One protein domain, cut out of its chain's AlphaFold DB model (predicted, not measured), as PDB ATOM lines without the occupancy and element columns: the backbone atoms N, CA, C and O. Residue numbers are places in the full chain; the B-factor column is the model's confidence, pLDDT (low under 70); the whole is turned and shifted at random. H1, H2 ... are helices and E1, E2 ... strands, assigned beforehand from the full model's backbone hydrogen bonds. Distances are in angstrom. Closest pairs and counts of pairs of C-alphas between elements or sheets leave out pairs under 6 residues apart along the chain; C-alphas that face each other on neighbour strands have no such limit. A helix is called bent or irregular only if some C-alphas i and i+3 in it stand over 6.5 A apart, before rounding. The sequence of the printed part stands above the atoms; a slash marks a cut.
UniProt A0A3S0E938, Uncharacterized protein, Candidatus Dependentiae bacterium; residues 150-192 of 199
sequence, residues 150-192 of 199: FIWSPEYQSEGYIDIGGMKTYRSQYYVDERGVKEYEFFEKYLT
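AT A GLANCE: This is residues 150 to 192 of the 199 residues of an uncharacterized protein of Candidatus Dependentiae bacterium (UniProt A0A3S0E938). A small sheet of three strands sits at one end, and a single helix, H1, sits away from it at the other end, joined to it by residues 173 to 177. In the sheet, E2 and E3 make a hairpin, and the very short strand E1 runs beside E3 on its other side, with residues 153 to 159 looping from E1 round to E2. Most of H1 sticks out with nothing packed on it: residues 178 to 183 and 186 to 190 stand free. The printed part has 43 residues, with three named strands and then one named helix, E1 E2 E3 H1; the sheet's order is E1 E3 E2, mixed, and the class is mixed, helices and strands. The whole is loose, with a radius of gyration of the C-alphas of 12.6 A, and flat, spanning 37 by 22 by 10 A.

HOW THE PARTS SIT: E1, residues 150 to 152, is an edge strand and the parallel neighbour of E3, residues 167 to 172, at 33 degrees between their directions. The C-alphas of Trp 152 and Ser 172 face each other at 4.9 A, and N 151 and O 170 are within hydrogen-bond range at 2.9 A. E2, residues 160 to 164, is the other edge strand and is apart from E1. E2 and E3 form a hairpin, antiparallel at 141 degrees. In it, C-alphas 161 and 170 face each other at 4.5 A, and N 162 and O 169, like N 169 and O 162, are 2.9 A apart, within hydrogen-bond range. H1, residues 178 to 190, is not on the sheet, with 0 pairs of C-alphas within 10 A, and it is apart from E1 and E2. In its backbone 5 of 9 O i to N i+4 pairs are within hydrogen-bond range.

IN THESE COORDINATES: E1 begins at C-alpha 150, (-38.708, 36.269, -29.458). E2 runs 12.6 A from Gly 160 to Ile 164. E3, the longest strand by residues, runs 15.9 A from Met 167 to Ser 172, where its C-alpha is at (-39.278, 35.892, -37.613). H1 runs 19.3 A from Glu 178 to Tyr 190, whose C-alpha is at (-56.823, 44.642, -44.085). H1 is irregular: C-alphas 179 and 182 are 7.5 A apart.

THE WHOLE: The two C-alphas farthest apart are those of Gly 166 and Tyr 190, at 38.5 A. The printed part has no cut. The links from E2 to E3 and from E3 to H1 are tight, and the link from E1 to E2 is short. The mean pLDDT of the printed part is 88.8, and one residue, Thr 192, is under 70.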
ATOM      1  N   PHE A 150     -38.220  36.198 -28.091       95.75
ATOM      2  CA  PHE A 150     -38.708  36.269 -29.458       95.75
ATOM      3  C   PHE A 150     -38.400  37.655 -30.024       95.75
ATOM      4  O   PHE A 150     -38.656  38.662 -29.363       95.75
ATOM      5  N   ILE A 151     -37.875  37.709 -31.246       96.19
ATOM      6  CA  ILE A 151     -37.598  38.957 -31.964       96.19
ATOM      7  C   ILE A 151     -38.238  38.913 -33.352       96.19
ATOM      8  O   ILE A 151     -38.283  37.861 -33.992       96.19
ATOM      9  N   TRP A 152     -38.717  40.054 -33.838       95.50
ATOM     10  CA  TRP A 152     -39.270  40.152 -35.185       95.50
ATOM     11  C   TRP A 152     -38.996  41.501 -35.819       95.50
ATOM     12  O   TRP A 152     -38.853  42.512 -35.137       95.50
ATOM     13  N   SER A 153     -38.917  41.486 -37.142       94.38
ATOM     14  CA  SER A 153     -38.842  42.667 -37.987       94.38
ATOM     15  C   SER A 153     -39.158  42.259 -39.426       94.38
ATOM     16  O   SER A 153     -38.598  41.261 -39.891       94.38
ATOM     17  N   PRO A 154     -39.959  43.042 -40.172       91.38
ATOM     18  CA  PRO A 154     -40.185  42.813 -41.600       91.38
ATOM     19  C   PRO A 154     -38.896  42.760 -42.435       91.38
ATOM     20  O   PRO A 154     -38.895  42.220 -43.538       91.38
ATOM     21  N   GLU A 155     -37.799  43.322 -41.927       93.00
ATOM     22  CA  GLU A 155     -36.495  43.361 -42.598       93.00
ATOM     23  C   GLU A 155     -35.663  42.081 -42.404       93.00
ATOM     24  O   GLU A 155     -34.648  41.894 -43.082       93.00
ATOM     25  N   TYR A 156     -36.063  41.165 -41.513       92.88
ATOM     26  CA  TYR A 156     -35.357  39.893 -41.375       92.88
ATOM     27  C   TYR A 156     -35.541  39.020 -42.624       92.88
ATOM     28  O   TYR A 156     -36.647  38.793 -43.105       92.88
ATOM     29  N   GLN A 157     -34.434  38.487 -43.145       88.06
ATOM     30  CA  GLN A 157     -34.436  37.717 -44.397       88.06
ATOM     31  C   GLN A 157     -34.796  36.239 -44.223       88.06
ATOM     32  O   GLN A 157     -35.119  35.561 -45.197       88.06
ATOM     33  N   SER A 158     -34.689  35.713 -43.004       87.25
ATOM     34  CA  SER A 158     -34.989  34.315 -42.714       87.25
ATOM     35  C   SER A 158     -35.440  34.120 -41.279       87.25
ATOM     36  O   SER A 158     -34.926  34.753 -40.346       87.25
ATOM     37  N   GLU A 159     -36.372  33.192 -41.125       93.44
ATOM     38  CA  GLU A 159     -36.886  32.773 -39.833       93.44
ATOM     39  C   GLU A 159     -36.058  31.628 -39.261       93.44
ATOM     40  O   GLU A 159     -35.466  30.825 -39.989       93.44
ATOM     41  N   GLY A 160     -36.021  31.544 -37.937       93.88
ATOM     42  CA  GLY A 160     -35.351  30.459 -37.244       93.88
ATOM     43  C   GLY A 160     -34.747  30.884 -35.922       93.88
ATOM     44  O   GLY A 160     -34.860  32.024 -35.478       93.88
ATOM     45  N   TYR A 161     -34.093  29.924 -35.281       95.50
ATOM     46  CA  TYR A 161     -33.413  30.167 -34.022       95.50
ATOM     47  C   TYR A 161     -32.009  30.708 -34.252       95.50
ATOM     48  O   TYR A 161     -31.234  30.133 -35.016       95.50
ATOM     49  N   ILE A 162     -31.681  31.763 -33.519       94.56
ATOM     50  CA  ILE A 162     -30.331  32.302 -33.395       94.56
ATOM     51  C   ILE A 162     -29.857  32.173 -31.947       94.56
ATOM     52  O   ILE A 162     -30.665  32.115 -31.016       94.56
ATOM     53  N   ASP A 163     -28.543  32.092 -31.761       95.06
ATOM     54  CA  ASP A 163     -27.925  32.149 -30.439       95.06
ATOM     55  C   ASP A 163     -27.517  33.593 -30.151       95.06
ATOM     56  O   ASP A 163     -26.753  34.192 -30.908       95.06
ATOM     57  N   ILE A 164     -28.051  34.150 -29.067       93.56
ATOM     58  CA  ILE A 164     -27.657  35.460 -28.566       93.56
ATOM     59  C   ILE A 164     -27.045  35.230 -27.189       93.56
ATOM     60  O   ILE A 164     -27.754  35.122 -26.198       93.56
ATOM     61  N   GLY A 165     -25.718  35.123 -27.103       86.62
ATOM     62  CA  GLY A 165     -25.009  34.952 -25.825       86.62
ATOM     63  C   GLY A 165     -25.437  33.720 -25.017       86.62
ATOM     64  O   GLY A 165     -25.558  33.800 -23.796       86.62
ATOM     65  N   GLY A 166     -25.691  32.593 -25.686       89.50
ATOM     66  CA  GLY A 166     -26.155  31.339 -25.085       89.50
ATOM     67  C   GLY A 166     -27.673  31.248 -24.911       89.50
ATOM     68  O   GLY A 166     -28.183  30.220 -24.462       89.50
ATOM     69  N   MET A 167     -28.412  32.302 -25.266       93.19
ATOM     70  CA  MET A 167     -29.866  32.317 -25.248       93.19
ATOM     71  C   MET A 167     -30.418  32.029 -26.647       93.19
ATOM     72  O   MET A 167     -30.298  32.835 -27.573       93.19
ATOM     73  N   LYS A 168     -31.066  30.870 -26.792       95.50
ATOM     74  CA  LYS A 168     -31.723  30.462 -28.035       95.50
ATOM     75  C   LYS A 168     -32.977  31.311 -28.261       95.50
ATOM     76  O   LYS A 168     -33.972  31.133 -27.567       95.50
ATOM     77  N   THR A 169     -32.924  32.200 -29.246       95.44
ATOM     78  CA  THR A 169     -33.971  33.189 -29.536       95.44
ATOM     79  C   THR A 169     -34.584  32.924 -30.897       95.44
ATOM     80  O   THR A 169     -33.856  32.731 -31.872       95.44
ATOM     81  N   TYR A 170     -35.915  32.877 -30.972       95.06
ATOM     82  CA  TYR A 170     -36.595  32.733 -32.256       95.06
ATOM     83  C   TYR A 170     -36.720  34.092 -32.943       95.06
ATOM     84  O   TYR A 170     -37.100  35.083 -32.317       95.06
ATOM     85  N   ARG A 171     -36.383  34.118 -34.229       95.00
ATOM     86  CA  ARG A 171     -36.452  35.284 -35.101       95.00
ATOM     87  C   ARG A 171     -37.434  35.012 -36.230       95.00
ATOM     88  O   ARG A 171     -37.323  33.976 -36.883       95.00
ATOM     89  N   SER A 172     -38.322  35.959 -36.501       94.31
ATOM     90  CA  SER A 172     -39.278  35.892 -37.613       94.31
ATOM     91  C   SER A 172     -39.490  37.251 -38.275       94.31
ATOM     92  O   SER A 172     -39.072  38.279 -37.747       94.31
ATOM     93  N   GLN A 173     -40.165  37.282 -39.423       91.94
ATOM     94  CA  GLN A 173     -40.563  38.564 -40.019       91.94
ATOM     95  C   GLN A 173     -41.703  39.227 -39.239       91.94
ATOM     96  O   GLN A 173     -41.713  40.442 -39.031       91.94
ATOM     97  N   TYR A 174     -42.632  38.405 -38.752       86.06
ATOM     98  CA  TYR A 174     -43.815  38.829 -38.014       86.06
ATOM     99  C   TYR A 174     -43.981  38.006 -36.742       86.06
ATOM    100  O   TYR A 174     -43.666  36.815 -36.713       86.06
ATOM    101  N   TYR A 175     -44.526  38.623 -35.698       84.06
ATOM    102  CA  TYR A 175     -45.026  37.888 -34.542       84.06
ATOM    103  C   TYR A 175     -46.512  37.576 -34.744       84.06
ATOM    104  O   TYR A 175     -47.345  38.483 -34.716       84.06
ATOM    105  N   VAL A 176     -46.836  36.297 -34.928       81.62
ATOM    106  CA  VAL A 176     -48.215  35.792 -34.950       81.62
ATOM    107  C   VAL A 176     -48.322  34.699 -33.891       81.62
ATOM    108  O   VAL A 176     -47.686  33.655 -34.006       81.62
ATOM    109  N   ASP A 177     -49.091  34.955 -32.833       81.25
ATOM    110  CA  ASP A 177     -49.365  33.953 -31.797       81.25
ATOM    111  C   ASP A 177     -50.222  32.827 -32.390       81.25
ATOM    112  O   ASP A 177     -51.221  33.101 -33.057       81.25
ATOM    113  N   GLU A 178     -49.869  31.565 -32.130       82.44
ATOM    114  CA  GLU A 178     -50.590  30.390 -32.646       82.44
ATOM    115  C   GLU A 178     -52.094  30.424 -32.323       82.44
ATOM    116  O   GLU A 178     -52.926  29.994 -33.125       82.44
ATOM    117  N   ARG A 179     -52.465  30.977 -31.160       79.44
ATOM    118  CA  ARG A 179     -53.861  31.117 -30.722       79.44
ATOM    119  C   ARG A 179     -54.601  32.202 -31.492       79.44
ATOM    120  O   ARG A 179     -55.823  32.151 -31.546       79.44
ATOM    121  N   GLY A 180     -53.866  33.162 -32.048       82.88
ATOM    122  CA  GLY A 180     -54.375  34.283 -32.831       82.88
ATOM    123  C   GLY A 180     -54.265  34.085 -34.341       82.88
ATOM    124  O   GLY A 180     -54.545  35.025 -35.077       82.88
ATOM    125  N   VAL A 181     -53.850  32.906 -34.827       85.38
ATOM    126  CA  VAL A 181     -53.695  32.646 -36.272       85.38
ATOM    127  C   VAL A 181     -55.011  32.853 -37.011       85.38
ATOM    128  O   VAL A 181     -55.024  33.493 -38.056       85.38
ATOM    129  N   LYS A 182     -56.135  32.388 -36.454       85.50
ATOM    130  CA  LYS A 182     -57.451  32.549 -37.091       85.50
ATOM    131  C   LYS A 182     -57.846  34.015 -37.209       85.50
ATOM    132  O   LYS A 182     -58.368  34.434 -38.239       85.50
ATOM    133  N   GLU A 183     -57.619  34.790 -36.156       87.88
ATOM    134  CA  GLU A 183     -57.851  36.227 -36.140       87.88
ATOM    135  C   GLU A 183     -56.920  36.930 -37.130       87.88
ATOM    136  O   GLU A 183     -57.386  37.752 -37.915       87.88
ATOM    137  N   TYR A 184     -55.633  36.578 -37.146       84.88
ATOM    138  CA  TYR A 184     -54.666  37.111 -38.099       84.88
ATOM    139  C   TYR A 184     -55.106  36.836 -39.541       84.88
ATOM    140  O   TYR A 184     -55.292  37.787 -40.288       84.88
ATOM    141  N   GLU A 185     -55.380  35.584 -39.913       87.25
ATOM    142  CA  GLU A 185     -55.861  35.198 -41.250       87.25
ATOM    143  C   GLU A 185     -57.156  35.935 -41.628       87.25
ATOM    144  O   GLU A 185     -57.345  36.359 -42.771       87.25
ATOM    145  N   PHE A 186     -58.060  36.131 -40.663       89.12
ATOM    146  CA  PHE A 186     -59.298  36.875 -40.880       89.12
ATOM    147  C   PHE A 186     -59.045  38.360 -41.188       89.12
ATOM    148  O   PHE A 186     -59.735  38.939 -42.041       89.12
ATOM    149  N   PHE A 187     -58.074  38.977 -40.508       87.94
ATOM    150  CA  PHE A 187     -57.758  40.399 -40.633       87.94
ATOM    151  C   PHE A 187     -56.634  40.721 -41.628       87.94
ATOM    152  O   PHE A 187     -56.520  41.879 -42.021       87.94
ATOM    153  N   GLU A 188     -55.855  39.743 -42.094       85.25
ATOM    154  CA  GLU A 188     -54.655  39.936 -42.925       85.25
ATOM    155  C   GLU A 188     -54.942  40.740 -44.196       85.25
ATOM    156  O   GLU A 188     -54.186  41.636 -44.563       85.25
ATOM    157  N   LYS A 189     -56.105  40.516 -44.815       84.81
ATOM    158  CA  LYS A 189     -56.582  41.280 -45.982       84.81
ATOM    159  C   LYS A 189     -56.748  42.790 -45.745       84.81
ATOM    160  O   LYS A 189     -56.919  43.528 -46.710       84.81
ATOM    161  N   TYR A 190     -56.771  43.233 -44.487       83.81
ATOM    162  CA  TYR A 190     -56.823  44.642 -44.085       83.81
ATOM    163  C   TYR A 190     -55.463  45.177 -43.614       83.81
ATOM    164  O   TYR A 190     -55.344  46.375 -43.378       83.81
ATOM    165  N   LEU A 191     -54.456  44.310 -43.448       75.19
ATOM    166  CA  LEU A 191     -53.103  44.674 -43.008       75.19
ATOM    167  C   LEU A 191     -52.176  45.039 -44.177       75.19
ATOM    168  O   LEU A 191     -51.039  45.455 -43.952       75.19
ATOM    169  N   THR A 192     -52.633  44.899 -45.424       66.88
ATOM    170  CA  THR A 192     -51.892  45.339 -46.606       66.88
ATOM    171  C   THR A 192     -51.592  46.831 -46.512       66.88
ATOM    172  O   THR A 192     -52.504  47.658 -46.452       66.88
TER     173      THR A 192